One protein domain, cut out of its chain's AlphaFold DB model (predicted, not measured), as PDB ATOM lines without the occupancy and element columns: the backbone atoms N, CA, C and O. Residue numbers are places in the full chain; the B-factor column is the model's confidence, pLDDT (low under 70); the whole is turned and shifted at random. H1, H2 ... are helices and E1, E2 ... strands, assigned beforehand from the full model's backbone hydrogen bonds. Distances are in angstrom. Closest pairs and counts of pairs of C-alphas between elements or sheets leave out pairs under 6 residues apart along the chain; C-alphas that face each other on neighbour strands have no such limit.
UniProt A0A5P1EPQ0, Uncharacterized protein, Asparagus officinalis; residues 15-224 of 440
ATOM      1  N   TYR A  15     -63.838  -6.505  40.755       96.62
ATOM      2  CA  TYR A  15     -63.701  -7.705  41.581       96.62
ATOM      3  C   TYR A  15     -64.974  -8.546  41.545       96.62
ATOM      4  O   TYR A  15     -64.877  -9.740  41.271       96.62
ATOM      5  N   GLU A  16     -66.153  -7.932  41.682       96.06
ATOM      6  CA  GLU A  16     -67.428  -8.645  41.554       96.06
ATOM      7  C   GLU A  16     -67.564  -9.343  40.192       96.06
ATOM      8  O   GLU A  16     -67.939 -10.515  40.128       96.06
ATOM      9  N   PHE A  17     -67.232  -8.654  39.091       96.50
ATOM     10  CA  PHE A  17     -67.213  -9.273  37.760       96.50
ATOM     11  C   PHE A  17     -66.252 -10.467  37.714       96.50
ATOM     12  O   PHE A  17     -66.609 -11.541  37.226       96.50
ATOM     13  N   GLY A  18     -65.035 -10.305  38.240       94.50
ATOM     14  CA  GLY A  18     -64.023 -11.357  38.278       94.50
ATOM     15  C   GLY A  18     -64.427 -12.570  39.122       94.50
ATOM     16  O   GLY A  18     -64.133 -13.706  38.736       94.50
ATOM     17  N   GLU A  19     -65.113 -12.355  40.243       95.06
ATOM     18  CA  GLU A  19     -65.636 -13.403  41.122       95.06
ATOM     19  C   GLU A  19     -66.773 -14.165  40.450       95.06
ATOM     20  O   GLU A  19     -66.662 -15.382  40.281       95.06
ATOM     21  N   ARG A  20     -67.791 -13.467  39.924       94.88
ATOM     22  CA  ARG A  20     -68.900 -14.104  39.191       94.88
ATOM     23  C   ARG A  20     -68.412 -14.918  37.997       94.88
ATOM     24  O   ARG A  20     -68.888 -16.030  37.754       94.88
ATOM     25  N   LEU A  21     -67.423 -14.409  37.262       95.56
ATOM     26  CA  LEU A  21     -66.777 -15.149  36.177       95.56
ATOM     27  C   LEU A  21     -65.982 -16.355  36.685       95.56
ATOM     28  O   LEU A  21     -65.958 -17.397  36.033       95.56
ATOM     29  N   SER A  22     -65.322 -16.255  37.837       94.38
ATOM     30  CA  SER A  22     -64.539 -17.361  38.396       94.38
ATOM     31  C   SER A  22     -65.430 -18.494  38.909       94.38
ATOM     32  O   SER A  22     -65.175 -19.655  38.571       94.38
ATOM     33  N   GLU A  23     -66.479 -18.150  39.657       94.19
ATOM     34  CA  GLU A  23     -67.410 -19.073  40.316       94.19
ATOM     35  C   GLU A  23     -68.413 -19.717  39.356       94.19
ATOM     36  O   GLU A  23     -68.927 -20.805  39.631       94.19
ATOM     37  N   SER A  24     -68.673 -19.092  38.204       93.75
ATOM     38  CA  SER A  24     -69.584 -19.668  37.220       93.75
ATOM     39  C   SER A  24     -69.083 -21.011  36.683       93.75
ATOM     40  O   SER A  24     -67.929 -21.152  36.244       93.75
ATOM     41  N   LYS A  25     -70.004 -21.988  36.665       89.44
ATOM     42  CA  LYS A  25     -69.818 -23.309  36.043       89.44
ATOM     43  C   LYS A  25     -69.603 -23.184  34.537       89.44
ATOM     44  O   LYS A  25     -68.701 -23.822  34.004       89.44
ATOM     45  N   ASP A  26     -70.406 -22.346  33.886       91.75
ATOM     46  CA  ASP A  26     -70.254 -21.995  32.477       91.75
ATOM     47  C   ASP A  26     -69.981 -20.495  32.354       91.75
ATOM     48  O   ASP A  26     -70.869 -19.646  32.453       91.75
ATOM     49  N   LYS A  27     -68.706 -20.176  32.147       92.00
ATOM     50  CA  LYS A  27     -68.217 -18.799  32.066       92.00
ATOM     51  C   LYS A  27     -68.778 -18.076  30.850       92.00
ATOM     52  O   LYS A  27     -69.006 -16.876  30.935       92.00
ATOM     53  N   SER A  28     -69.060 -18.801  29.767       89.19
ATOM     54  CA  SER A  28     -69.517 -18.215  28.506       89.19
ATOM     55  C   SER A  28     -70.877 -17.514  28.616       89.19
ATOM     56  O   SER A  28     -71.158 -16.621  27.823       89.19
ATOM     57  N   GLN A  29     -71.684 -17.843  29.633       90.12
ATOM     58  CA  GLN A  29     -72.984 -17.204  29.881       90.12
ATOM     59  C   GLN A  29     -72.864 -15.792  30.475       90.12
ATOM     60  O   GLN A  29     -73.779 -14.984  30.339       90.12
ATOM     61  N   ASN A  30     -71.730 -15.454  31.092       93.62
ATOM     62  CA  ASN A  30     -71.531 -14.180  31.791       93.62
ATOM     63  C   ASN A  30     -70.896 -13.121  30.873       93.62
ATOM     64  O   ASN A  30     -69.931 -12.447  31.237       93.62
ATOM     65  N   VAL A  31     -71.430 -12.983  29.655       95.38
ATOM     66  CA  VAL A  31     -70.889 -12.088  28.615       95.38
ATOM     67  C   VAL A  31     -70.866 -10.631  29.080       95.38
ATOM     68  O   VAL A  31     -69.885  -9.932  28.843       95.38
ATOM     69  N   SER A  32     -71.912 -10.185  29.783       95.69
ATOM     70  CA  SER A  32     -72.023  -8.806  30.278       95.69
ATOM     71  C   SER A  32     -70.937  -8.448  31.287       95.69
ATOM     72  O   SER A  32     -70.447  -7.322  31.278       95.69
ATOM     73  N   ASP A  33     -70.545  -9.395  32.142       96.38
ATOM     74  CA  ASP A  33     -69.498  -9.174  33.139       96.38
ATOM     75  C   ASP A  33     -68.134  -9.039  32.449       96.38
ATOM     76  O   ASP A  33     -67.357  -8.139  32.770       96.38
ATOM     77  N   TYR A  34     -67.861  -9.875  31.441       98.00
ATOM     78  CA  TYR A  34     -66.621  -9.776  30.669       98.00
ATOM     79  C   TYR A  34     -66.562  -8.510  29.806       98.00
ATOM     80  O   TYR A  34     -65.535  -7.833  29.773       98.00
ATOM     81  N   GLU A  35     -67.665  -8.129  29.156       97.19
ATOM     82  CA  GLU A  35     -67.749  -6.860  28.427       97.19
ATOM     83  C   GLU A  35     -67.596  -5.659  29.372       97.19
ATOM     84  O   GLU A  35     -66.891  -4.707  29.040       97.19
ATOM     85  N   GLY A  36     -68.159  -5.737  30.582       96.19
ATOM     86  CA  GLY A  36     -67.963  -4.748  31.639       96.19
ATOM     87  C   GLY A  36     -66.489  -4.542  31.990       96.19
ATOM     88  O   GLY A  36     -66.045  -3.399  32.077       96.19
ATOM     89  N   ILE A  37     -65.715  -5.625  32.112       97.56
ATOM     90  CA  ILE A  37     -64.262  -5.563  32.349       97.56
ATOM     91  C   ILE A  37     -63.532  -4.879  31.181       97.56
ATOM     92  O   ILE A  37     -62.693  -4.010  31.410       97.56
ATOM     93  N   ILE A  38     -63.853  -5.241  29.933       97.81
ATOM     94  CA  ILE A  38     -63.224  -4.663  28.731       97.81
ATOM     95  C   ILE A  38     -63.490  -3.153  28.640       97.81
ATOM     96  O   ILE A  38     -62.599  -2.378  28.293       97.81
ATOM     97  N   MET A  39     -64.711  -2.717  28.952       95.56
ATOM     98  CA  MET A  39     -65.130  -1.323  28.779       95.56
ATOM     99  C   MET A  39     -64.419  -0.340  29.718       95.56
ATOM    100  O   MET A  39     -64.283   0.832  29.366       95.56
ATOM    101  N   VAL A  40     -63.918  -0.800  30.870       94.50
ATOM    102  CA  VAL A  40     -63.201   0.047  31.842       94.50
ATOM    103  C   VAL A  40     -61.911   0.640  31.263       94.50
ATOM    104  O   VAL A  40     -61.492   1.719  31.676       94.50
ATOM    105  N   VAL A  41     -61.309   0.005  30.253       94.50
ATOM    106  CA  VAL A  41     -60.061   0.479  29.630       94.50
ATOM    107  C   VAL A  41     -60.174   1.910  29.087       94.50
ATOM    108  O   VAL A  41     -59.224   2.680  29.192       94.50
ATOM    109  N   LYS A  42     -61.347   2.317  28.585       88.81
ATOM    110  CA  LYS A  42     -61.541   3.605  27.890       88.81
ATOM    111  C   LYS A  42     -61.761   4.822  28.794       88.81
ATOM    112  O   LYS A  42     -61.981   5.915  28.279       88.81
ATOM    113  N   GLY A  43     -61.746   4.662  30.114       86.44
ATOM    114  CA  GLY A  43     -62.012   5.792  31.011       86.44
ATOM    115  C   GLY A  43     -61.995   5.496  32.504       86.44
ATOM    116  O   GLY A  43     -62.270   6.402  33.280       86.44
ATOM    117  N   GLY A  44     -61.692   4.263  32.913       90.69
ATOM    118  CA  GLY A  44     -61.556   3.921  34.322       90.69
ATOM    119  C   GLY A  44     -60.298   4.502  34.956       90.69
ATOM    120  O   GLY A  44     -59.331   4.857  34.276       90.69
ATOM    121  N   SER A  45     -60.301   4.536  36.282       94.81
ATOM    122  CA  SER A  45     -59.143   4.898  37.099       94.81
ATOM    123  C   SER A  45     -57.924   4.003  36.827       94.81
ATOM    124  O   SER A  45     -58.038   2.860  36.376       94.81
ATOM    125  N   VAL A  46     -56.725   4.487  37.170       95.38
ATOM    126  CA  VAL A  46     -55.459   3.745  36.991       95.38
ATOM    127  C   VAL A  46     -55.520   2.358  37.641       95.38
ATOM    128  O   VAL A  46     -55.114   1.363  37.041       95.38
ATOM    129  N   LYS A  47     -56.079   2.268  38.853       95.50
ATOM    130  CA  LYS A  47     -56.240   0.997  39.574       95.50
ATOM    131  C   LYS A  47     -57.220   0.062  38.865       95.50
ATOM    132  O   LYS A  47     -56.952  -1.136  38.769       95.50
ATOM    133  N   ALA A  48     -58.320   0.598  38.339       96.50
ATOM    134  CA  ALA A  48     -59.296  -0.183  37.594       96.50
ATOM    135  C   ALA A  48     -58.696  -0.715  36.280       96.50
ATOM    136  O   ALA A  48     -58.828  -1.902  35.987       96.50
ATOM    137  N   LYS A  49     -57.929   0.105  35.547       97.81
ATOM    138  CA  LYS A  49     -57.181  -0.330  34.355       97.81
ATOM    139  C   LYS A  49     -56.138  -1.408  34.673       97.81
ATOM    140  O   LYS A  49     -56.056  -2.400  33.954       97.81
ATOM    141  N   GLN A  50     -55.388  -1.279  35.773       96.88
ATOM    142  CA  GLN A  50     -54.440  -2.315  36.220       96.88
ATOM    143  C   GLN A  50     -55.121  -3.654  36.527       96.88
ATOM    144  O   GLN A  50     -54.552  -4.716  36.258       96.88
ATOM    145  N   LEU A  51     -56.321  -3.624  37.113       97.38
ATOM    146  CA  LEU A  51     -57.101  -4.829  37.379       97.38
ATOM    147  C   LEU A  51     -57.685  -5.403  36.079       97.38
ATOM    148  O   LEU A  51     -57.562  -6.603  35.831       97.38
ATOM    149  N   ALA A  52     -58.226  -4.558  35.200       98.00
ATOM    150  CA  ALA A  52     -58.718  -4.965  33.886       98.00
ATOM    151  C   ALA A  52     -57.621  -5.658  33.056       98.00
ATOM    152  O   ALA A  52     -57.861  -6.742  32.528       98.00
ATOM    153  N   ALA A  53     -56.394  -5.125  33.053       98.00
ATOM    154  CA  ALA A  53     -55.230  -5.710  32.376       98.00
ATOM    155  C   ALA A  53     -54.919  -7.159  32.792       98.00
ATOM    156  O   ALA A  53     -54.318  -7.910  32.022       98.00
ATOM    157  N   GLN A  54     -55.325  -7.557  34.003       97.56
ATOM    158  CA  GLN A  54     -55.181  -8.919  34.523       97.56
ATOM    159  C   GLN A  54     -56.410  -9.789  34.222       97.56
ATOM    160  O   GLN A  54     -56.274 -10.979  33.931       97.56
ATOM    161  N   LEU A  55     -57.616  -9.220  34.303       97.69
ATOM    162  CA  LEU A  55     -58.867  -9.961  34.133       97.69
ATOM    163  C   LEU A  55     -59.203 -10.240  32.659       97.69
ATOM    164  O   LEU A  55     -59.644 -11.349  32.349       97.69
ATOM    165  N   ILE A  56     -58.951  -9.289  31.750       97.81
ATOM    166  CA  ILE A  56     -59.163  -9.449  30.299       97.81
ATOM    167  C   ILE A  56     -58.500 -10.740  29.786       97.81
ATOM    168  O   ILE A  56     -59.219 -11.611  29.283       97.81
ATOM    169  N   PRO A  57     -57.177 -10.937  29.948       96.56
ATOM    170  CA  PRO A  57     -56.507 -12.136  29.456       96.56
ATOM    171  C   PRO A  57     -56.904 -13.412  30.203       96.56
ATOM    172  O   PRO A  57     -56.902 -14.496  29.621       96.56
ATOM    173  N   ARG A  58     -57.276 -13.310  31.485       95.81
ATOM    174  CA  ARG A  58     -57.652 -14.467  32.314       95.81
ATOM    175  C   ARG A  58     -58.902 -15.181  31.801       95.81
ATOM    176  O   ARG A  58     -58.972 -16.408  31.887       95.81
ATOM    177  N   PHE A  59     -59.883 -14.433  31.295       95.62
ATOM    178  CA  PHE A  59     -61.164 -14.990  30.850       95.62
ATOM    179  C   PHE A  59     -61.341 -15.036  29.326       95.62
ATOM    180  O   PHE A  59     -62.307 -15.630  28.855       95.62
ATOM    181  N   PHE A  60     -60.393 -14.486  28.564       94.88
ATOM    182  CA  PHE A  60     -60.435 -14.349  27.104       94.88
ATOM    183  C   PHE A  60     -60.992 -15.563  26.352       94.88
ATOM    184  O   PHE A  60     -61.940 -15.447  25.577       94.88
ATOM    185  N   LYS A  61     -60.460 -16.753  26.640       92.94
ATOM    186  CA  LYS A  61     -60.819 -17.991  25.937       92.94
ATOM    187  C   LYS A  61     -62.288 -18.403  26.025       92.94
ATOM    188  O   LYS A  61     -62.741 -19.211  25.222       92.94
ATOM    189  N   PHE A  62     -63.018 -17.909  27.023       94.00
ATOM    190  CA  PHE A  62     -64.421 -18.265  27.231       94.00
ATOM    191  C   PHE A  62     -65.373 -17.404  26.389       94.00
ATOM    192  O   PHE A  62     -66.558 -17.719  26.313       94.00
ATOM    193  N   PHE A  63     -64.865 -16.346  25.741       94.75
ATOM    194  CA  PHE A  63     -65.665 -15.347  25.032       94.75
ATOM    195  C   PHE A  63     -65.141 -15.074  23.612       94.75
ATOM    196  O   PHE A  63     -64.752 -13.946  23.300       94.75
ATOM    197  N   PRO A  64     -65.158 -16.071  22.706       92.62
ATOM    198  CA  PRO A  64     -64.652 -15.904  21.340       92.62
ATOM    199  C   PRO A  64     -65.369 -14.787  20.560       92.62
ATOM    200  O   PRO A  64     -64.746 -14.098  19.759       92.62
ATOM    201  N   SER A  65     -66.653 -14.532  20.842       94.25
ATOM    202  CA  SER A  65     -67.421 -13.427  20.242       94.25
ATOM    203  C   SER A  65     -66.913 -12.030  20.629       94.25
ATOM    204  O   SER A  65     -67.178 -11.065  19.915       94.25
ATOM    205  N   LEU A  66     -66.171 -11.914  21.735       95.62
ATOM    206  CA  LEU A  66     -65.576 -10.667  22.221       95.62
ATOM    207  C   LEU A  66     -64.057 -10.605  21.997       95.62
ATOM    208  O   LEU A  66     -63.442  -9.602  22.356       95.62
ATOM    209  N   ALA A  67     -63.453 -11.621  21.368       93.38
ATOM    210  CA  ALA A  67     -62.002 -11.746  21.227       93.38
ATOM    211  C   ALA A  67     -61.351 -10.504  20.596       93.38
ATOM    212  O   ALA A  67     -60.393  -9.962  21.140       93.38
ATOM    213  N   SER A  68     -61.917  -9.984  19.501       93.75
ATOM    214  CA  SER A  68     -61.386  -8.774  18.859       93.75
ATOM    215  C   SER A  68     -61.435  -7.552  19.781       93.75
ATOM    216  O   SER A  68     -60.476  -6.787  19.803       93.75
ATOM    217  N   LYS A  69     -62.522  -7.363  20.544       96.19
ATOM    218  CA  LYS A  69     -62.645  -6.234  21.481       96.19
ATOM    219  C   LYS A  69     -61.648  -6.371  22.633       96.19
ATOM    220  O   LYS A  69     -61.019  -5.388  23.005       96.19
ATOM    221  N   ALA A  70     -61.496  -7.582  23.166       96.06
ATOM    222  CA  ALA A  70     -60.567  -7.880  24.250       96.06
ATOM    223  C   ALA A  70     -59.101  -7.691  23.829       96.06
ATOM    224  O   ALA A  70     -58.329  -7.103  24.578       96.06
ATOM    225  N   LEU A  71     -58.729  -8.133  22.621       94.88
ATOM    226  CA  LEU A  71     -57.392  -7.923  22.058       94.88
ATOM    227  C   LEU A  71     -57.075  -6.437  21.900       94.88
ATOM    228  O   LEU A  71     -56.027  -5.993  22.357       94.88
ATOM    229  N   THR A  72     -57.983  -5.668  21.288       96.00
ATOM    230  CA  THR A  72     -57.814  -4.214  21.154       96.00
ATOM    231  C   THR A  72     -57.673  -3.554  22.519       96.00
ATOM    232  O   THR A  72     -56.705  -2.840  22.732       96.00
ATOM    233  N   ALA A  73     -58.552  -3.870  23.473       97.75
ATOM    234  CA  ALA A  73     -58.474  -3.303  24.814       97.75
ATOM    235  C   ALA A  73     -57.162  -3.656  25.537       97.75
ATOM    236  O   ALA A  73     -56.610  -2.818  26.243       97.75
ATOM    237  N   GLN A  74     -56.628  -4.868  25.352       97.56
ATOM    238  CA  GLN A  74     -55.327  -5.216  25.925       97.56
ATOM    239  C   GLN A  74     -54.185  -4.427  25.271       97.56
ATOM    240  O   GLN A  74     -53.263  -4.033  25.978       97.56
ATOM    241  N   PHE A  75     -54.226  -4.193  23.955       96.88
ATOM    242  CA  PHE A  75     -53.227  -3.361  23.277       96.88
ATOM    243  C   PHE A  75     -53.321  -1.893  23.700       96.88
ATOM    244  O   PHE A  75     -52.288  -1.307  23.995       96.88
ATOM    245  N   ASP A  76     -54.531  -1.348  23.855       97.44
ATOM    246  CA  ASP A  76     -54.730   0.004  24.387       97.44
ATOM    247  C   ASP A  76     -54.053   0.145  25.771       97.44
ATOM    248  O   ASP A  76     -53.339   1.108  26.031       97.44
ATOM    249  N   LEU A  77     -54.181  -0.869  26.641       98.00
ATOM    250  CA  LEU A  77     -53.536  -0.885  27.964       98.00
ATOM    251  C   LEU A  77     -52.002  -0.982  27.923       98.00
ATOM    252  O   LEU A  77     -51.339  -0.591  28.885       98.00
ATOM    253  N   VAL A  78     -51.422  -1.527  26.851       97.25
ATOM    254  CA  VAL A  78     -49.962  -1.569  26.651       97.25
ATOM    255  C   VAL A  78     -49.410  -0.177  26.335       97.25
ATOM    256  O   VAL A  78     -48.245   0.078  26.617       97.25
ATOM    257  N   GLU A  79     -50.237   0.728  25.809       94.75
ATOM    258  CA  GLU A  79     -49.853   2.092  25.418       94.75
ATOM    259  C   GLU A  79     -50.176   3.152  26.493       94.75
ATOM    260  O   GLU A  79     -49.941   4.340  26.287       94.75
ATOM    261  N   GLU A  80     -50.687   2.747  27.661       96.00
ATOM    262  CA  GLU A  80     -51.052   3.659  28.757       96.00
ATOM    263  C   GLU A  80     -49.845   4.381  29.381       96.00
ATOM    264  O   GLU A  80     -48.747   3.837  29.478       96.00
ATOM    265  N   GLU A  81     -50.041   5.595  29.900       93.00
ATOM    266  CA  GLU A  81     -48.962   6.398  30.510       93.00
ATOM    267  C   GLU A  81     -48.421   5.784  31.813       93.00
ATOM    268  O   GLU A  81     -47.232   5.885  32.135       93.00
ATOM    269  N   GLU A  82     -49.282   5.079  32.542       95.44
ATOM    270  CA  GLU A  82     -48.965   4.513  33.846       95.44
ATOM    271  C   GLU A  82     -48.188   3.198  33.734       95.44
ATOM    272  O   GLU A  82     -48.714   2.166  33.305       95.44
ATOM    273  N   LEU A  83     -46.944   3.209  34.225       95.62
ATOM    274  CA  LEU A  83     -46.015   2.070  34.201       95.62
ATOM    275  C   LEU A  83     -46.655   0.772  34.715       95.62
ATOM    276  O   LEU A  83     -46.514  -0.295  34.119       95.62
ATOM    277  N   GLY A  84     -47.380   0.855  35.833       95.69
ATOM    278  CA  GLY A  84     -48.017  -0.312  36.437       95.69
ATOM    279  C   GLY A  84     -49.116  -0.923  35.561       95.69
ATOM    280  O   GLY A  84     -49.291  -2.140  35.590       95.69
ATOM    281  N   VAL A  85     -49.823  -0.112  34.764       97.56
ATOM    282  CA  VAL A  85     -50.842  -0.593  33.815       97.56
ATOM    283  C   VAL A  85     -50.162  -1.330  32.665       97.56
ATOM    284  O   VAL A  85     -50.471  -2.504  32.447       97.56
ATOM    285  N   ARG A  86     -49.168  -0.703  32.020       97.75
ATOM    286  CA  ARG A  86     -48.424  -1.309  30.903       97.75
ATOM    287  C   ARG A  86     -47.785  -2.638  31.287       97.75
ATOM    288  O   ARG A  86     -47.960  -3.637  30.594       97.75
ATOM    289  N   VAL A  87     -47.114  -2.699  32.443       98.12
ATOM    290  CA  VAL A  87     -46.478  -3.934  32.937       98.12
ATOM    291  C   VAL A  87     -47.494  -5.072  33.085       98.12
ATOM    292  O   VAL A  87     -47.194  -6.208  32.706       98.12
ATOM    293  N   GLN A  88     -48.683  -4.804  33.635       97.88
ATOM    294  CA  GLN A  88     -49.719  -5.834  33.768       97.88
ATOM    295  C   GLN A  88     -50.298  -6.228  32.410       97.88
ATOM    296  O   GLN A  88     -50.497  -7.417  32.155       97.88
ATOM    297  N   ALA A  89     -50.484  -5.256  31.517       98.31
ATOM    298  CA  ALA A  89     -50.977  -5.505  30.175       98.31
ATOM    299  C   ALA A  89     -50.031  -6.434  29.393       98.31
ATOM    300  O   ALA A  89     -50.463  -7.468  28.874       98.31
ATOM    301  N   ILE A  90     -48.727  -6.136  29.421       98.44
ATOM    302  CA  ILE A  90     -47.659  -6.924  28.787       98.44
ATOM    303  C   ILE A  90     -47.619  -8.354  29.341       98.44
ATOM    304  O   ILE A  90     -47.539  -9.315  28.574       98.44
ATOM    305  N   ARG A  91     -47.712  -8.527  30.667       97.69
ATOM    306  CA  ARG A  91     -47.753  -9.861  31.305       97.69
ATOM    307  C   ARG A  91     -48.979 -10.675  30.896       97.69
ATOM    308  O   ARG A  91     -48.917 -11.902  30.896       97.69
ATOM    309  N   GLY A  92     -50.072  -9.996  30.562       96.81
ATOM    310  CA  GLY A  92     -51.309 -10.598  30.087       96.81
ATOM    311  C   GLY A  92     -51.254 -11.100  28.645       96.81
ATOM    312  O   GLY A  92     -51.955 -12.055  28.317       96.81
ATOM    313  N   LEU A  93     -50.406 -10.515  27.790       97.12
ATOM    314  CA  LEU A  93     -50.370 -10.818  26.354       97.12
ATOM    315  C   LEU A  93     -50.207 -12.317  26.022       97.12
ATOM    316  O   LEU A  93     -50.978 -12.814  25.202       97.12
ATOM    317  N   PRO A  94     -49.304 -13.093  26.659       96.19
ATOM    318  CA  PRO A  94     -49.175 -14.519  26.357       96.19
ATOM    319  C   PRO A  94     -50.427 -15.345  26.664       96.19
ATOM    320  O   PRO A  94     -50.669 -16.370  26.033       96.19
ATOM    321  N   LEU A  95     -51.235 -14.921  27.641       94.81
ATOM    322  CA  LEU A  95     -52.444 -15.644  28.035       94.81
ATOM    323  C   LEU A  95     -53.546 -15.545  26.976       94.81
ATOM    324  O   LEU A  95     -54.350 -16.470  26.873       94.81
ATOM    325  N   LEU A  96     -53.547 -14.482  26.165       94.06
ATOM    326  CA  LEU A  96     -54.468 -14.332  25.033       94.06
ATOM    327  C   LEU A  96     -54.220 -15.394  23.958       94.06
ATOM    328  O   LEU A  96     -55.158 -15.845  23.309       94.06
ATOM    329  N   CYS A  97     -52.977 -15.857  23.829       92.00
ATOM    330  CA  CYS A  97     -52.615 -16.896  22.874       92.00
ATOM    331  C   CYS A  97     -52.819 -18.312  23.409       92.00
ATOM    332  O   CYS A  97     -52.798 -19.252  22.622       92.00
ATOM    333  N   LYS A  98     -52.954 -18.519  24.726       85.31
ATOM    334  CA  LYS A  98     -52.759 -19.837  25.364       85.31
ATOM    335  C   LYS A  98     -53.559 -20.977  24.720       85.31
ATOM    336  O   LYS A  98     -53.040 -22.082  24.601       85.31
ATOM    337  N   ASP A  99     -54.792 -20.686  24.313       80.06
ATOM    338  CA  ASP A  99     -55.708 -21.638  23.681       80.06
ATOM    339  C   ASP A  99     -56.032 -21.264  22.208       80.06
ATOM    340  O   ASP A  99     -56.802 -21.962  21.555       80.06
ATOM    341  N   ASN A 100     -55.431 -20.188  21.671       74.06
ATOM    342  CA  ASN A 100     -55.555 -19.751  20.276       74.06
ATOM    343  C   ASN A 100     -54.188 -19.329  19.705       74.06
ATOM    344  O   ASN A 100     -53.662 -18.266  20.033       74.06
ATOM    345  N   SER A 101     -53.614 -20.146  18.819       79.81
ATOM    346  CA  SER A 101     -52.303 -19.871  18.221       79.81
ATOM    347  C   SER A 101     -52.323 -18.808  17.116       79.81
ATOM    348  O   SER A 101     -51.256 -18.360  16.703       79.81
ATOM    349  N   GLU A 102     -53.497 -18.400  16.621       85.69
ATOM    350  CA  GLU A 102     -53.621 -17.496  15.465       85.69
ATOM    351  C   GLU A 102     -52.976 -16.124  15.715       85.69
ATOM    352  O   GLU A 102     -52.339 -15.557  14.825       85.69
ATOM    353  N   ASP A 103     -53.058 -15.624  16.949       89.44
ATOM    354  CA  ASP A 103     -52.557 -14.299  17.318       89.44
ATOM    355  C   ASP A 103     -51.095 -14.291  17.784       89.44
ATOM    356  O   ASP A 103     -50.532 -13.213  18.002       89.44
ATOM    357  N   VAL A 104     -50.433 -15.453  17.902       94.62
ATOM    358  CA  VAL A 104     -49.057 -15.532  18.430       94.62
ATOM    359  C   VAL A 104     -48.113 -14.657  17.617       94.62
ATOM    360  O   VAL A 104     -47.385 -13.850  18.188       94.62
ATOM    361  N   SER A 105     -48.151 -14.757  16.285       95.06
ATOM    362  CA  SER A 105     -47.270 -13.954  15.431       95.06
ATOM    363  C   SER A 105     -47.502 -12.453  15.613       95.06
ATOM    364  O   SER A 105     -46.538 -11.692  15.581       95.06
ATOM    365  N   LYS A 106     -48.757 -12.022  15.793       94.88
ATOM    366  CA  LYS A 106     -49.112 -10.609  15.975       94.88
ATOM    367  C   LYS A 106     -48.646 -10.099  17.337       94.88
ATOM    368  O   LYS A 106     -48.056  -9.030  17.425       94.88
ATOM    369  N   ILE A 107     -48.876 -10.874  18.392       96.69
ATOM    370  CA  ILE A 107     -48.491 -10.495  19.752       96.69
ATOM    371  C   ILE A 107     -46.967 -10.506  19.918       96.69
ATOM    372  O   ILE A 107     -46.421  -9.612  20.562       96.69
ATOM    373  N   VAL A 108     -46.256 -11.463  19.310       97.81
ATOM    374  CA  VAL A 108     -44.783 -11.462  19.303       97.81
ATOM    375  C   VAL A 108     -44.233 -10.278  18.514       97.81
ATOM    376  O   VAL A 108     -43.240  -9.698  18.945       97.81
ATOM    377  N   ASP A 109     -44.865  -9.890  17.401       96.38
ATOM    378  CA  ASP A 109     -44.466  -8.693  16.653       96.38
ATOM    379  C   ASP A 109     -44.527  -7.445  17.543       96.38
ATOM    380  O   ASP A 109     -43.509  -6.763  17.677       96.38
ATOM    381  N   VAL A 110     -45.652  -7.230  18.238       96.56
ATOM    382  CA  VAL A 110     -45.830  -6.133  19.206       96.56
ATOM    383  C   VAL A 110     -44.788  -6.211  20.322       96.56
ATOM    384  O   VAL A 110     -44.058  -5.252  20.547       96.56
ATOM    385  N   LEU A 111     -44.636  -7.359  20.988       98.06
ATOM    386  CA  LEU A 111     -43.640  -7.531  22.055       98.06
ATOM    387  C   LEU A 111     -42.202  -7.275  21.576       98.06
ATOM    388  O   LEU A 111     -41.392  -6.751  22.337       98.06
ATOM    389  N   GLY A 112     -41.880  -7.627  20.328       97.19
ATOM    390  CA  GLY A 112     -40.592  -7.324  19.707       97.19
ATOM    391  C   GLY A 112     -40.341  -5.821  19.587       97.19
ATOM    392  O   GLY A 112     -39.228  -5.372  19.853       97.19
ATOM    393  N   GLN A 113     -41.377  -5.036  19.276       96.06
ATOM    394  CA  GLN A 113     -41.304  -3.572  19.257       96.06
ATOM    395  C   GLN A 113     -41.119  -2.999  20.673       96.06
ATOM    396  O   GLN A 113     -40.327  -2.081  20.858       96.06
ATOM    397  N   LEU A 114     -41.765  -3.585  21.690       96.81
ATOM    398  CA  LEU A 114     -41.668  -3.139  23.090       96.81
ATOM    399  C   LEU A 114     -40.300  -3.403  23.745       96.81
ATOM    400  O   LEU A 114     -40.026  -2.891  24.830       96.81
ATOM    401  N   LEU A 115     -39.401  -4.158  23.101       96.06
ATOM    402  CA  LEU A 115     -38.028  -4.351  23.591       96.06
ATOM    403  C   LEU A 115     -37.218  -3.043  23.667       96.06
ATOM    404  O   LEU A 115     -36.168  -3.015  24.316       96.06
ATOM    405  N   ILE A 116     -37.690  -1.967  23.028       94.44
ATOM    406  CA  ILE A 116     -37.078  -0.635  23.103       94.44
ATOM    407  C   ILE A 116     -37.263   0.040  24.464       94.44
ATOM    408  O   ILE A 116     -36.534   0.983  24.756       94.44
ATOM    409  N   TYR A 117     -38.198  -0.425  25.299       91.88
ATOM    410  CA  TYR A 117     -38.449   0.196  26.596       91.88
ATOM    411  C   TYR A 117     -37.219   0.140  27.512       91.88
ATOM    412  O   TYR A 117     -36.509  -0.870  27.649       91.88
ATOM    413  N   GLU A 118     -36.946   1.283  28.138       87.31
ATOM    414  CA  GLU A 118     -35.757   1.476  28.962       87.31
ATOM    415  C   GLU A 118     -35.960   1.003  30.402       87.31
ATOM    416  O   GLU A 118     -35.014   0.509  31.027       87.31
ATOM    417  N   GLU A 119     -37.205   1.050  30.877       93.81
ATOM    418  CA  GLU A 119     -37.573   0.673  32.232       93.81
ATOM    419  C   GLU A 119     -37.373  -0.819  32.492       93.81
ATOM    420  O   GLU A 119     -37.911  -1.691  31.804       93.81
ATOM    421  N   ASN A 120     -36.605  -1.130  33.537       93.88
ATOM    422  CA  ASN A 120     -36.181  -2.502  33.817       93.88
ATOM    423  C   ASN A 120     -37.364  -3.436  34.101       93.88
ATOM    424  O   ASN A 120     -37.345  -4.598  33.692       93.88
ATOM    425  N   VAL A 121     -38.395  -2.933  34.786       96.19
ATOM    426  CA  VAL A 121     -39.584  -3.718  35.142       96.19
ATOM    427  C   VAL A 121     -40.409  -4.067  33.900       96.19
ATOM    428  O   VAL A 121     -40.879  -5.200  33.780       96.19
ATOM    429  N   GLU A 122     -40.544  -3.133  32.957       94.81
ATOM    430  CA  GLU A 122     -41.215  -3.383  31.676       94.81
ATOM    431  C   GLU A 122     -40.410  -4.321  30.797       94.81
ATOM    432  O   GLU A 122     -40.952  -5.304  30.298       94.81
ATOM    433  N   ARG A 123     -39.100  -4.088  30.668       95.56
ATOM    434  CA  ARG A 123     -38.228  -4.964  29.883       95.56
ATOM    435  C   ARG A 123     -38.265  -6.404  30.395       95.56
ATOM    436  O   ARG A 123     -38.336  -7.336  29.597       95.56
ATOM    437  N   ASP A 124     -38.254  -6.606  31.713       97.19
ATOM    438  CA  ASP A 124     -38.401  -7.938  32.311       97.19
ATOM    439  C   ASP A 124     -39.767  -8.567  31.989       97.19
ATOM    440  O   ASP A 124     -39.836  -9.751  31.647       97.19
ATOM    441  N   ALA A 125     -40.850  -7.781  32.024       98.12
ATOM    442  CA  ALA A 125     -42.174  -8.246  31.620       98.12
ATOM    443  C   ALA A 125     -42.210  -8.661  30.138       98.12
ATOM    444  O   ALA A 125     -42.685  -9.757  29.836       98.12
ATOM    445  N   VAL A 126     -41.645  -7.850  29.235       98.44
ATOM    446  CA  VAL A 126     -41.544  -8.153  27.796       98.44
ATOM    447  C   VAL A 126     -40.722  -9.421  27.568       98.44
ATOM    448  O   VAL A 126     -41.167 -10.326  26.865       98.44
ATOM    449  N   HIS A 127     -39.555  -9.547  28.210       98.12
ATOM    450  CA  HIS A 127     -38.709 -10.738  28.097       98.12
ATOM    451  C   HIS A 127     -39.441 -12.005  28.545       98.12
ATOM    452  O   HIS A 127     -39.384 -13.027  27.859       98.12
ATOM    453  N   LYS A 128     -40.143 -11.959  29.684       98.12
ATOM    454  CA  LYS A 128     -40.927 -13.096  30.185       98.12
ATOM    455  C   LYS A 128     -42.084 -13.440  29.249       98.12
ATOM    456  O   LYS A 128     -42.302 -14.622  28.983       98.12
ATOM    457  N   ALA A 129     -42.776 -12.434  28.714       98.25
ATOM    458  CA  ALA A 129     -43.865 -12.630  27.766       98.25
ATOM    459  C   ALA A 129     -43.380 -13.272  26.454       98.25
ATOM    460  O   ALA A 129     -43.925 -14.295  26.036       98.25
ATOM    461  N   LEU A 130     -42.296 -12.756  25.864       98.44
ATOM    462  CA  LEU A 130     -41.664 -13.333  24.673       98.44
ATOM    463  C   LEU A 130     -41.207 -14.772  24.910       98.44
ATOM    464  O   LEU A 130     -41.471 -15.641  24.085       98.44
ATOM    465  N   MET A 131     -40.560 -15.051  26.044       98.06
ATOM    466  CA  MET A 131     -40.130 -16.412  26.382       98.06
ATOM    467  C   MET A 131     -41.305 -17.374  26.592       98.06
ATOM    468  O   MET A 131     -41.160 -18.566  26.313       98.06
ATOM    469  N   SER A 132     -42.452 -16.891  27.076       97.00
ATOM    470  CA  SER A 132     -43.677 -17.690  27.175       97.00
ATOM    471  C   SER A 132     -44.202 -18.065  25.789       97.00
ATOM    472  O   SER A 132     -44.471 -19.235  25.535       97.00
ATOM    473  N   LEU A 133     -44.298 -17.092  24.876       97.06
ATOM    474  CA  LEU A 133     -44.798 -17.316  23.515       97.06
ATOM    475  C   LEU A 133     -43.833 -18.139  22.657       97.06
ATOM    476  O   LEU A 133     -44.276 -19.012  21.920       97.06
ATOM    477  N   LEU A 134     -42.521 -17.953  22.823       96.31
ATOM    478  CA  LEU A 134     -41.504 -18.781  22.173       96.31
ATOM    479  C   LEU A 134     -41.653 -20.258  22.528       96.31
ATOM    480  O   LEU A 134     -41.491 -21.104  21.659       96.31
ATOM    481  N   ARG A 135     -41.965 -20.580  23.788       95.06
ATOM    482  CA  ARG A 135     -42.214 -21.969  24.204       95.06
ATOM    483  C   ARG A 135     -43.558 -22.505  23.728       95.06
ATOM    484  O   ARG A 135     -43.716 -23.717  23.644       95.06
ATOM    485  N   GLN A 136     -44.506 -21.620  23.446       94.12
ATOM    486  CA  GLN A 136     -45.813 -21.996  22.933       94.12
ATOM    487  C   GLN A 136     -45.768 -22.295  21.428       94.12
ATOM    488  O   GLN A 136     -46.245 -23.341  21.001       94.12
ATOM    489  N   ASP A 137     -45.180 -21.399  20.635       95.44
ATOM    490  CA  ASP A 137     -44.969 -21.579  19.199       95.44
ATOM    491  C   ASP A 137     -43.624 -20.968  18.792       95.44
ATOM    492  O   ASP A 137     -43.485 -19.770  18.516       95.44
ATOM    493  N   VAL A 138     -42.610 -21.831  18.751       96.19
ATOM    494  CA  VAL A 138     -41.233 -21.466  18.404       96.19
ATOM    495  C   VAL A 138     -41.164 -20.912  16.982       96.19
ATOM    496  O   VAL A 138     -40.438 -19.952  16.722       96.19
ATOM    497  N   LYS A 139     -41.918 -21.500  16.047       95.81
ATOM    498  CA  LYS A 139     -41.829 -21.183  14.622       95.81
ATOM    499  C   LYS A 139     -42.405 -19.799  14.344       95.81
ATOM    500  O   LYS A 139     -41.710 -18.962  13.763       95.81
ATOM    501  N   ALA A 140     -43.629 -19.536  14.799       96.38
ATOM    502  CA  ALA A 140     -44.268 -18.232  14.649       96.38
ATOM    503  C   ALA A 140     -43.458 -17.137  15.355       96.38
ATOM    504  O   ALA A 140     -43.189 -16.084  14.773       96.38
ATOM    505  N   SER A 141     -42.981 -17.418  16.572       97.69
ATOM    506  CA  SER A 141     -42.239 -16.445  17.372       97.69
ATOM    507  C   SER A 141     -40.891 -16.067  16.750       97.69
ATOM    508  O   SER A 141     -40.582 -14.883  16.618       97.69
ATOM    509  N   LEU A 142     -40.086 -17.047  16.318       97.75
ATOM    510  CA  LEU A 142     -38.799 -16.769  15.669       97.75
ATOM    511  C   LEU A 142     -38.972 -16.037  14.337       97.75
ATOM    512  O   LEU A 142     -38.151 -15.184  14.012       97.75
ATOM    513  N   THR A 143     -40.042 -16.334  13.592       97.44
ATOM    514  CA  THR A 143     -40.371 -15.614  12.352       97.44
ATOM    515  C   THR A 143     -40.604 -14.141  12.620       97.44
ATOM    516  O   THR A 143     -39.991 -13.299  11.970       97.44
ATOM    517  N   ALA A 144     -41.475 -13.830  13.582       97.25
ATOM    518  CA  ALA A 144     -41.813 -12.456  13.929       97.25
ATOM    519  C   ALA A 144     -40.584 -11.692  14.448       97.25
ATOM    520  O   ALA A 144     -40.307 -10.586  13.992       97.25
ATOM    521  N   LEU A 145     -39.778 -12.306  15.323       97.88
ATOM    522  CA  LEU A 145     -38.559 -11.679  15.843       97.88
ATOM    523  C   LEU A 145     -37.510 -11.440  14.745       97.88
ATOM    524  O   LEU A 145     -36.994 -10.333  14.618       97.88
ATOM    525  N   LEU A 146     -37.197 -12.435  13.909       96.69
ATOM    526  CA  LEU A 146     -36.190 -12.263  12.852       96.69
ATOM    527  C   LEU A 146     -36.662 -11.343  11.717       96.69
ATOM    528  O   LEU A 146     -35.819 -10.756  11.039       96.69
ATOM    529  N   LYS A 147     -37.974 -11.128  11.562       95.75
ATOM    530  CA  LYS A 147     -38.524 -10.105  10.663       95.75
ATOM    531  C   LYS A 147     -38.164  -8.684  11.112       95.75
ATOM    532  O   LYS A 147     -37.840  -7.855  10.268       95.75
ATOM    533  N   HIS A 148     -38.137  -8.400  12.418       94.88
ATOM    534  CA  HIS A 148     -37.636  -7.110  12.929       94.88
ATOM    535  C   HIS A 148     -36.164  -6.897  12.587       94.88
ATOM    536  O   HIS A 148     -35.755  -5.794  12.223       94.88
ATOM    537  N   VAL A 149     -35.376  -7.975  12.643       93.88
ATOM    538  CA  VAL A 149     -33.982  -7.943  12.201       93.88
ATOM    539  C   VAL A 149     -33.921  -7.661  10.699       93.88
ATOM    540  O   VAL A 149     -33.238  -6.726  10.296       93.88
ATOM    541  N   GLU A 150     -34.666  -8.397   9.875       92.25
ATOM    542  CA  GLU A 150     -34.724  -8.211   8.416       92.25
ATOM    543  C   GLU A 150     -35.125  -6.781   8.007       92.25
ATOM    544  O   GLU A 150     -34.453  -6.184   7.168       92.25
ATOM    545  N   ASN A 151     -36.150  -6.200   8.640       88.56
ATOM    546  CA  ASN A 151     -36.657  -4.859   8.325       88.56
ATOM    547  C   ASN A 151     -35.650  -3.734   8.623       88.56
ATOM    548  O   ASN A 151     -35.714  -2.672   8.008       88.56
ATOM    549  N   GLY A 152     -34.724  -3.947   9.563       80.25
ATOM    550  CA  GLY A 152     -33.596  -3.040   9.769       80.25
ATOM    551  C   GLY A 152     -33.901  -1.733  10.504       80.25
ATOM    552  O   GLY A 152     -33.111  -0.799  10.381       80.25
ATOM    553  N   ILE A 153     -35.001  -1.644  11.259       86.94
ATOM    554  CA  ILE A 153     -35.270  -0.493  12.137       86.94
ATOM    555  C   ILE A 153     -34.253  -0.533  13.289       86.94
ATOM    556  O   ILE A 153     -34.394  -1.359  14.184       86.94
ATOM    557  N   GLU A 154     -33.219   0.313  13.240       83.94
ATOM    558  CA  GLU A 154     -31.977   0.183  14.033       83.94
ATOM    559  C   GLU A 154     -32.200  -0.051  15.538       83.94
ATOM    560  O   GLU A 154     -31.702  -1.033  16.088       83.94
ATOM    561  N   ASN A 155     -33.004   0.786  16.204       90.00
ATOM    562  CA  ASN A 155     -33.248   0.675  17.648       90.00
ATOM    563  C   ASN A 155     -33.994  -0.616  18.032       90.00
ATOM    564  O   ASN A 155     -33.657  -1.243  19.032       90.00
ATOM    565  N   ILE A 156     -34.982  -1.044  17.243       93.56
ATOM    566  CA  ILE A 156     -35.713  -2.299  17.478       93.56
ATOM    567  C   ILE A 156     -34.809  -3.492  17.150       93.56
ATOM    568  O   ILE A 156     -34.701  -4.433  17.937       93.56
ATOM    569  N   ARG A 157     -34.120  -3.441  16.006       94.56
ATOM    570  CA  ARG A 157     -33.207  -4.478  15.521       94.56
ATOM    571  C   ARG A 157     -32.144  -4.802  16.561       94.56
ATOM    572  O   ARG A 157     -31.971  -5.975  16.884       94.56
ATOM    573  N   GLU A 158     -31.463  -3.791  17.095       94.00
ATOM    574  CA  GLU A 158     -30.424  -3.982  18.107       94.00
ATOM    575  C   GLU A 158     -30.981  -4.722  19.332       94.00
ATOM    576  O   GLU A 158     -30.416  -5.726  19.775       94.00
ATOM    577  N   LYS A 159     -32.135  -4.282  19.849       96.38
ATOM    578  CA  LYS A 159     -32.757  -4.887  21.035       96.38
ATOM    579  C   LYS A 159     -33.220  -6.320  20.779       96.38
ATOM    580  O   LYS A 159     -33.021  -7.183  21.635       96.38
ATOM    581  N   VAL A 160     -33.767  -6.602  19.597       97.38
ATOM    582  CA  VAL A 160     -34.152  -7.958  19.191       97.38
ATOM    583  C   VAL A 160     -32.928  -8.866  19.063       97.38
ATOM    584  O   VAL A 160     -32.955  -9.983  19.574       97.38
ATOM    585  N   ILE A 161     -31.833  -8.406  18.448       96.62
ATOM    586  CA  ILE A 161     -30.589  -9.187  18.344       96.62
ATOM    587  C   ILE A 161     -30.022  -9.488  19.735       96.62
ATOM    588  O   ILE A 161     -29.653 -10.633  20.002       96.62
ATOM    589  N   CYS A 162     -30.002  -8.505  20.639       96.25
ATOM    590  CA  CYS A 162     -29.590  -8.707  22.029       96.25
ATOM    591  C   CYS A 162     -30.468  -9.749  22.736       96.25
ATOM    592  O   CYS A 162     -29.950 -10.685  23.345       96.25
ATOM    593  N   PHE A 163     -31.793  -9.662  22.590       97.94
ATOM    594  CA  PHE A 163     -32.711 -10.653  23.150       97.94
ATOM    595  C   PHE A 163     -32.457 -12.064  22.590       97.94
ATOM    596  O   PHE A 163     -32.353 -13.026  23.357       97.94
ATOM    597  N   LEU A 164     -32.304 -12.199  21.268       97.88
ATOM    598  CA  LEU A 164     -32.010 -13.478  20.619       97.88
ATOM    599  C   LEU A 164     -30.701 -14.078  21.145       97.88
ATOM    600  O   LEU A 164     -30.675 -15.240  21.552       97.88
ATOM    601  N   LYS A 165     -29.639 -13.272  21.195       97.06
ATOM    602  CA  LYS A 165     -28.315 -13.666  21.683       97.06
ATOM    603  C   LYS A 165     -28.345 -14.142  23.133       97.06
ATOM    604  O   LYS A 165     -27.760 -15.178  23.438       97.06
ATOM    605  N   ASP A 166     -29.012 -13.400  24.011       96.75
ATOM    606  CA  ASP A 166     -28.896 -13.608  25.455       96.75
ATOM    607  C   ASP A 166     -29.933 -14.595  26.003       96.75
ATOM    608  O   ASP A 166     -29.699 -15.228  27.034       96.75
ATOM    609  N   LYS A 167     -31.095 -14.726  25.349       96.69
ATOM    610  CA  LYS A 167     -32.222 -15.538  25.845       96.69
ATOM    611  C   LYS A 167     -32.558 -16.727  24.959       96.69
ATOM    612  O   LYS A 167     -32.901 -17.783  25.486       96.69
ATOM    613  N   VAL A 168     -32.452 -16.590  23.639       96.81
ATOM    614  CA  VAL A 168     -32.938 -17.613  22.698       96.81
ATOM    615  C   VAL A 168     -31.827 -18.571  22.280       96.81
ATOM    616  O   VAL A 168     -31.972 -19.786  22.410       96.81
ATOM    617  N   PHE A 169     -30.688 -18.053  21.823       95.88
ATOM    618  CA  PHE A 169     -29.570 -18.864  21.335       95.88
ATOM    619  C   PHE A 169     -28.988 -19.828  22.383       95.88
ATOM    620  O   PHE A 169     -28.674 -20.966  22.010       95.88
ATOM    621  N   PRO A 170     -28.885 -19.466  23.680       96.38
ATOM    622  CA  PRO A 170     -28.456 -20.402  24.717       96.38
ATOM    623  C   PRO A 170     -29.427 -21.577  24.892       96.38
ATOM    624  O   PRO A 170     -29.001 -22.684  25.205       96.38
ATOM    625  N   LEU A 171     -30.718 -21.360  24.622       96.25
ATOM    626  CA  LEU A 171     -31.786 -22.351  24.775       96.25
ATOM    627  C   LEU A 171     -32.115 -23.100  23.476       96.25
ATOM    628  O   LEU A 171     -33.083 -23.855  23.429       96.25
ATOM    629  N   LYS A 172     -31.310 -22.956  22.416       94.94
ATOM    630  CA  LYS A 172     -31.572 -23.584  21.107       94.94
ATOM    631  C   LYS A 172     -31.868 -25.089  21.179       94.94
ATOM    632  O   LYS A 172     -32.720 -25.572  20.447       94.94
ATOM    633  N   ALA A 173     -31.202 -25.828  22.069       94.31
ATOM    634  CA  ALA A 173     -31.372 -27.277  22.189       94.31
ATOM    635  C   ALA A 173     -32.706 -27.671  22.847       94.31
ATOM    636  O   ALA A 173     -33.197 -28.772  22.593       94.31
ATOM    637  N   GLU A 174     -33.274 -26.785  23.673       95.69
ATOM    638  CA  GLU A 174     -34.615 -26.899  24.261       95.69
ATOM    639  C   GLU A 174     -35.674 -26.494  23.231       95.69
ATOM    640  O   GLU A 174     -36.624 -27.238  23.001       95.69
ATOM    641  N   LEU A 175     -35.484 -25.341  22.581       96.38
ATOM    642  CA  LEU A 175     -36.502 -24.701  21.743       96.38
ATOM    643  C   LEU A 175     -36.613 -25.307  20.338       96.38
ATOM    644  O   LEU A 175     -37.712 -25.455  19.813       96.38
ATOM    645  N   LEU A 176     -35.499 -25.648  19.687       97.00
ATOM    646  CA  LEU A 176     -35.511 -26.099  18.294       97.00
ATOM    647  C   LEU A 176     -35.847 -27.594  18.228       97.00
ATOM    648  O   LEU A 176     -34.961 -28.446  18.161       97.00
ATOM    649  N   LYS A 177     -37.145 -27.915  18.269       95.00
ATOM    650  CA  LYS A 177     -37.684 -29.278  18.152       95.00
ATOM    651  C   LYS A 177     -38.834 -29.330  17.131       95.00
ATOM    652  O   LYS A 177     -39.708 -28.473  17.206       95.00
ATOM    653  N   PRO A 178     -38.878 -30.329  16.225       96.50
ATOM    654  CA  PRO A 178     -37.861 -31.355  15.956       96.50
ATOM    655  C   PRO A 178     -36.538 -30.752  15.460       96.50
ATOM    656  O   PRO A 178     -36.535 -29.808  14.678       96.50
ATOM    657  N   GLN A 179     -35.409 -31.296  15.921       93.75
ATOM    658  CA  GLN A 179     -34.112 -30.610  15.848       93.75
ATOM    659  C   GLN A 179     -33.680 -30.227  14.429       93.75
ATOM    660  O   GLN A 179     -33.500 -29.050  14.147       93.75
ATOM    661  N   VAL A 180     -33.548 -31.196  13.521       93.69
ATOM    662  CA  VAL A 180     -33.029 -30.944  12.164       93.69
ATOM    663  C   VAL A 180     -33.930 -29.995  11.370       93.69
ATOM    664  O   VAL A 180     -33.435 -29.106  10.680       93.69
ATOM    665  N   GLU A 181     -35.249 -30.164  11.474       96.19
ATOM    666  CA  GLU A 181     -36.223 -29.327  10.769       96.19
ATOM    667  C   GLU A 181     -36.184 -27.882  11.277       96.19
ATOM    668  O   GLU A 181     -36.071 -26.950  10.481       96.19
ATOM    669  N   MET A 182     -36.201 -27.693  12.597       97.56
ATOM    670  CA  MET A 182     -36.196 -26.360  13.201       97.56
ATOM    671  C   MET A 182     -34.847 -25.652  13.062       97.56
ATOM    672  O   MET A 182     -34.813 -24.442  12.847       97.56
ATOM    673  N   GLU A 183     -33.732 -26.383  13.123       97.06
ATOM    674  CA  GLU A 183     -32.407 -25.828  12.830       97.06
ATOM    675  C   GLU A 183     -32.294 -25.397  11.360       97.06
ATOM    676  O   GLU A 183     -31.740 -24.334  11.070       97.06
ATOM    677  N   ARG A 184     -32.873 -26.159  10.421       96.44
ATOM    678  CA  ARG A 184     -32.928 -25.741   9.014       96.44
ATOM    679  C   ARG A 184     -33.793 -24.498   8.841       96.44
ATOM    680  O   ARG A 184     -33.385 -23.553   8.171       96.44
ATOM    681  N   TYR A 185     -34.949 -24.481   9.490       97.75
ATOM    682  CA  TYR A 185     -35.868 -23.358   9.445       97.75
ATOM    683  C   TYR A 185     -35.238 -22.059   9.964       97.75
ATOM    684  O   TYR A 185     -35.270 -21.038   9.276       97.75
ATOM    685  N   VAL A 186     -34.609 -22.093  11.145       97.00
ATOM    686  CA  VAL A 186     -33.955 -20.903  11.710       97.00
ATOM    687  C   VAL A 186     -32.751 -20.473  10.873       97.00
ATOM    688  O   VAL A 186     -32.494 -19.280  10.755       97.00
ATOM    689  N   THR A 187     -32.051 -21.417  10.233       96.50
ATOM    690  CA  THR A 187     -30.969 -21.103   9.289       96.50
ATOM    691  C   THR A 187     -31.485 -20.270   8.120       96.50
ATOM    692  O   THR A 187     -30.875 -19.259   7.772       96.50
ATOM    693  N   ASP A 188     -32.621 -20.651   7.536       96.56
ATOM    694  CA  ASP A 188     -33.213 -19.916   6.418       96.56
ATOM    695  C   ASP A 188     -33.707 -18.522   6.843       96.56
ATOM    696  O   ASP A 188     -33.573 -17.570   6.073       96.56
ATOM    697  N   LEU A 189     -34.212 -18.365   8.075       96.56
ATOM    698  CA  LEU A 189     -34.555 -17.049   8.629       96.56
ATOM    699  C   LEU A 189     -33.311 -16.180   8.857       96.56
ATOM    700  O   LEU A 189     -33.272 -15.043   8.395       96.56
ATOM    701  N   VAL A 190     -32.271 -16.721   9.500       96.00
ATOM    702  CA  VAL A 190     -31.014 -15.997   9.740       96.00
ATOM    703  C   VAL A 190     -30.419 -15.516   8.420       96.00
ATOM    704  O   VAL A 190     -30.072 -14.347   8.317       96.00
ATOM    705  N   LYS A 191     -30.377 -16.356   7.377       94.69
ATOM    706  CA  LYS A 191     -29.878 -15.961   6.047       94.69
ATOM    707  C   LYS A 191     -30.587 -14.738   5.464       94.69
ATOM    708  O   LYS A 191     -29.929 -13.925   4.818       94.69
ATOM    709  N   LYS A 192     -31.899 -14.589   5.679       93.25
ATOM    710  CA  LYS A 192     -32.646 -13.391   5.247       93.25
ATOM    711  C   LYS A 192     -32.201 -12.154   6.019       93.25
ATOM    712  O   LYS A 192     -32.001 -11.099   5.429       93.25
ATOM    713  N   SER A 193     -31.937 -12.314   7.313       91.69
ATOM    714  CA  SER A 193     -31.439 -11.252   8.187       91.69
ATOM    715  C   SER A 193     -29.995 -10.807   7.893       91.69
ATOM    716  O   SER A 193     -29.589  -9.757   8.395       91.69
ATOM    717  N   LEU A 194     -29.224 -11.554   7.085       90.88
ATOM    718  CA  LEU A 194     -27.810 -11.273   6.778       90.88
ATOM    719  C   LEU A 194     -27.566 -10.254   5.648       90.88
ATOM    720  O   LEU A 194     -26.413  -9.964   5.349       90.88
ATOM    721  N   GLN A 195     -28.599  -9.704   5.002       83.50
ATOM    722  CA  GLN A 195     -28.400  -8.811   3.844       83.50
ATOM    723  C   GLN A 195     -27.711  -7.479   4.186       83.50
ATOM    724  O   GLN A 195     -26.944  -6.958   3.373       83.50
ATOM    725  N   ASP A 196     -27.989  -6.930   5.370       83.62
ATOM    726  CA  ASP A 196     -27.501  -5.621   5.814       83.62
ATOM    727  C   ASP A 196     -27.130  -5.695   7.302       83.62
ATOM    728  O   ASP A 196     -27.884  -5.254   8.175       83.62
ATOM    729  N   VAL A 197     -26.003  -6.353   7.594       89.44
ATOM    730  CA  VAL A 197     -25.507  -6.660   8.950       89.44
ATOM    731  C   VAL A 197     -24.178  -5.979   9.214       89.44
ATOM    732  O   VAL A 197     -23.336  -5.904   8.333       89.44
ATOM    733  N   THR A 198     -23.919  -5.539  10.437       89.88
ATOM    734  CA  THR A 198     -22.557  -5.160  10.841       89.88
ATOM    735  C   THR A 198     -21.650  -6.390  10.947       89.88
ATOM    736  O   THR A 198     -22.121  -7.524  11.053       89.88
ATOM    737  N   GLY A 199     -20.330  -6.188  10.982       88.50
ATOM    738  CA  GLY A 199     -19.392  -7.296  11.197       88.50
ATOM    739  C   GLY A 199     -19.608  -8.046  12.518       88.50
ATOM    740  O   GLY A 199     -19.456  -9.268  12.573       88.50
ATOM    741  N   ALA A 200     -20.026  -7.336  13.572       90.56
ATOM    742  CA  ALA A 200     -20.334  -7.930  14.871       90.56
ATOM    743  C   ALA A 200     -21.609  -8.786  14.824       90.56
ATOM    744  O   ALA A 200     -21.612  -9.910  15.327       90.56
ATOM    745  N   GLU A 201     -22.666  -8.288  14.179       92.75
ATOM    746  CA  GLU A 201     -23.908  -9.041  13.965       92.75
ATOM    747  C   GLU A 201     -23.667 -10.269  13.080       92.75
ATOM    748  O   GLU A 201     -24.126 -11.363  13.403       92.75
ATOM    749  N   PHE A 202     -22.896 -10.119  11.998       94.00
ATOM    750  CA  PHE A 202     -22.538 -11.229  11.117       94.00
ATOM    751  C   PHE A 202     -21.801 -12.328  11.883       94.00
ATOM    752  O   PHE A 202     -22.175 -13.497  11.804       94.00
ATOM    753  N   LYS A 203     -20.791 -11.957  12.683       91.94
ATOM    754  CA  LYS A 203     -20.075 -12.902  13.545       91.94
ATOM    755  C   LYS A 203     -21.018 -13.602  14.521       91.94
ATOM    756  O   LYS A 203     -20.968 -14.822  14.626       91.94
ATOM    757  N   LEU A 204     -21.898 -12.855  15.183       95.38
ATOM    758  CA  LEU A 204     -22.884 -13.393  16.119       95.38
ATOM    759  C   LEU A 204     -23.792 -14.438  15.457       95.38
ATOM    760  O   LEU A 204     -23.967 -15.530  16.002       95.38
ATOM    761  N   PHE A 205     -24.332 -14.145  14.273       96.12
ATOM    762  CA  PHE A 205     -25.172 -15.093  13.543       96.12
ATOM    763  C   PHE A 205     -24.382 -16.303  13.052       96.12
ATOM    764  O   PHE A 205     -24.861 -17.428  13.158       96.12
ATOM    765  N   MET A 206     -23.158 -16.104  12.570       94.56
ATOM    766  CA  MET A 206     -22.309 -17.203  12.118       94.56
ATOM    767  C   MET A 206     -21.882 -18.118  13.267       94.56
ATOM    768  O   MET A 206     -21.868 -19.334  13.093       94.56
ATOM    769  N   ASP A 207     -21.592 -17.575  14.447       93.75
ATOM    770  CA  ASP A 207     -21.300 -18.366  15.644       93.75
ATOM    771  C   ASP A 207     -22.546 -19.138  16.115       93.75
ATOM    772  O   ASP A 207     -22.447 -20.312  16.482       93.75
ATOM    773  N   PHE A 208     -23.738 -18.537  16.013       95.69
ATOM    774  CA  PHE A 208     -24.994 -19.244  16.259       95.69
ATOM    775  C   PHE A 208     -25.216 -20.396  15.269       95.69
ATOM    776  O   PHE A 208     -25.453 -21.521  15.715       95.69
ATOM    777  N   LEU A 209     -25.073 -20.160  13.959       94.94
ATOM    778  CA  LEU A 209     -25.215 -21.193  12.927       94.94
ATOM    779  C   LEU A 209     -24.222 -22.341  13.145       94.94
ATOM    780  O   LEU A 209     -24.622 -23.500  13.153       94.94
ATOM    781  N   LYS A 210     -22.948 -22.044  13.431       92.06
ATOM    782  CA  LYS A 210     -21.935 -23.065  13.769       92.06
ATOM    783  C   LYS A 210     -22.327 -23.930  14.964       92.06
ATOM    784  O   LYS A 210     -21.895 -25.074  15.052       92.06
ATOM    785  N   SER A 211     -23.110 -23.381  15.893       93.44
ATOM    786  CA  SER A 211     -23.547 -24.094  17.092       93.44
ATOM    787  C   SER A 211     -24.715 -25.061  16.851       93.44
ATOM    788  O   SER A 211     -25.046 -25.830  17.755       93.44
ATOM    789  N   LEU A 212     -25.353 -25.025  15.676       95.19
ATOM    790  CA  LEU A 212     -26.444 -25.932  15.320       95.19
ATOM    791  C   LEU A 212     -25.901 -27.322  14.969       95.19
ATOM    792  O   LEU A 212     -24.856 -27.461  14.330       95.19
ATOM    793  N   SER A 213     -26.638 -28.366  15.341       93.38
ATOM    794  CA  SER A 213     -26.229 -29.751  15.093       93.38
ATOM    795  C   SER A 213     -26.080 -30.080  13.605       93.38
ATOM    796  O   SER A 213     -25.159 -30.809  13.240       93.38
ATOM    797  N   ILE A 214     -26.899 -29.476  12.732       93.81
ATOM    798  CA  ILE A 214     -26.808 -29.643  11.271       93.81
ATOM    799  C   ILE A 214     -25.478 -29.150  10.668       93.81
ATOM    800  O   ILE A 214     -25.149 -29.529   9.544       93.81
ATOM    801  N   PHE A 215     -24.706 -28.348  11.414       92.62
ATOM    802  CA  PHE A 215     -23.381 -27.834  11.042       92.62
ATOM    803  C   PHE A 215     -22.244 -28.321  11.970       92.62
ATOM    804  O   PHE A 215     -21.078 -27.941  11.787       92.62
ATOM    805  N   GLY A 216     -22.558 -29.176  12.951       85.06
ATOM    806  CA  GLY A 216     -21.614 -29.728  13.932       85.06
ATOM    807  C   GLY A 216     -20.548 -30.638  13.312       85.06
ATOM    808  O   GLY A 216     -20.561 -30.871  12.108       85.06
ATOM    809  N   GLU A 217     -19.605 -31.153  14.110       77.12
ATOM    810  CA  GLU A 217     -18.365 -31.811  13.636       77.12
ATOM    811  C   GLU A 217     -18.566 -32.928  12.595       77.12
ATOM    812  O   GLU A 217     -17.771 -33.027  11.664       77.12
ATOM    813  N   GLY A 218     -19.655 -33.698  12.682       77.19
ATOM    814  CA  GLY A 218     -19.991 -34.778  11.741       77.19
ATOM    815  C   GLY A 218     -20.849 -34.376  10.534       77.19
ATOM    816  O   GLY A 218     -21.349 -35.254   9.832       77.19
ATOM    817  N   ALA A 219     -21.085 -33.081  10.308       85.12
ATOM    818  CA  ALA A 219     -21.945 -32.621   9.223       85.12
ATOM    819  C   ALA A 219     -21.362 -32.956   7.830       85.12
ATOM    820  O   ALA A 219     -20.144 -32.877   7.639       85.12
ATOM    821  N   PRO A 220     -22.212 -33.291   6.837       85.56
ATOM    822  CA  PRO A 220     -21.772 -33.526   5.464       85.56
ATOM    823  C   PRO A 220     -21.015 -32.321   4.881       85.56
ATOM    824  O   PRO A 220     -21.380 -31.182   5.190       85.56
ATOM    825  N   PRO A 221     -20.038 -32.536   3.978       83.81
ATOM    826  CA  PRO A 221     -19.297 -31.449   3.333       83.81
ATOM    827  C   PRO A 221     -20.206 -30.391   2.698       83.81
ATOM    828  O   PRO A 221     -19.952 -29.203   2.863       83.81
ATOM    829  N   ASP A 222     -21.320 -30.804   2.084       86.50
ATOM    830  CA  ASP A 222     -22.299 -29.901   1.464       86.50
ATOM    831  C   ASP A 222     -22.912 -28.905   2.468       86.50
ATOM    832  O   ASP A 222     -23.176 -27.753   2.132       86.50
ATOM    833  N   ARG A 223     -23.098 -29.314   3.733       88.31
ATOM    834  CA  ARG A 223     -23.597 -28.433   4.806       88.31
ATOM    835  C   ARG A 223     -22.550 -27.433   5.257       88.31
ATOM    836  O   ARG A 223     -22.873 -26.300   5.590       88.31
ATOM    837  N   ILE A 224     -21.290 -27.838   5.270       88.81
ATOM    838  CA  ILE A 224     -20.198 -26.924   5.594       88.81
ATOM    839  C   ILE A 224     -19.956 -25.953   4.436       88.81
ATOM    840  O   ILE A 224     -19.697 -24.774   4.671       88.81
TER     841      ILE A 224
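AT A GLANCE: This is residues 15 to 224 of the 440 residues of an uncharacterized protein of Asparagus officinalis (UniProt A0A5P1EPQ0). The helices stack, mostly side by side, as up-and-down hairpins in a solenoid of two layers: H1, H3, H5, H7, H9 and H11 follow one another in one, H2, H4, H6, H8 and H10 in the other. The long axis runs across the helices; at its far end residues 217 to 222 stick out, of which 221 and 222 belong to the small H12. H2 to H11 form an up-and-down bundle of ten helices, each running against the one before. The printed part has 210 residues with twelve named helices and one strand, E1 between H10 and H11, and is mostly helix. It is elongated, 65 by 35 by 22 A, and only just compact, close to loose, with a radius of gyration of the C-alphas of 19.7 A.

HOW THE PARTS SIT: Start with H1, residues 15 to 23, which forms a hairpin with H2, residues 31 to 42; H2 touches H1 with its residues 33 to 37 alone, and their closest C-alphas, those of Phe 17 and Asp 33, are 5.2 A apart. Next, H3, residues 46 to 62, touches H5, residues 83 to 97, the same way at a shallow tilt of 2 degrees, closest at C-alphas Gln 50 and Val 85, 4.7 A. Between them in the chain, H4, residues 64 to 78, touches H2 at C-alphas Ile 38 and Ala 70, the closest, 6.1 A. H5 touches H7, residues 120 to 136, closest at C-alphas Val 87 and Glu 122, 5.4 A. H6, residues 101 to 114, touches H8, residues 138 to 151, at a steep tilt of 40 degrees, closest at C-alphas Ser 105 and Ala 140, 5.3 A. H8 forms a hairpin with H9, residues 154 to 175, and touches H10, residues 179 to 193, closest at C-alphas Glu 150 and Ser 193, 4.5 A. E1, residues 196 to 198, pairs with no named strand; H11, residues 199 to 210, only just touches H9, with 3 pairs of C-alphas within 8 A, closest at Phe 169 and Phe 208, 6.8 A. H12, residues 221 to 224, is apart from H11. Every O i to N i+4 pair is within hydrogen-bond range in H1, H7, H8, H10 and H11; elsewhere H2 has 5 of 8, H3 8 of 13, H4 9 of 11, H5 7 of 11, H6 8 of 10 and H9 13 of 18, and H12 is too short for such a pair.

IN THESE COORDINATES: Find C-alpha 15 at (-63.701, -7.705, 41.581), where H1 begins. H3 is 25.7 A long with a kink of 39 degrees near residue 56; H7 is 24.3 A. H9, 26.4 A, has a kink of 57 degrees near residue 169. H12 ends at C-alpha 224, (-20.198, -26.924, 5.594).

THE WHOLE: The two C-alphas farthest apart, Glu 16 and Pro 221, are 65.6 A apart. The printed part has no cut; the links H1 to H2 and H11 to H12 are short, the others tight. Mean pLDDT of the printed part is 94.2, and no printed residue is under 70.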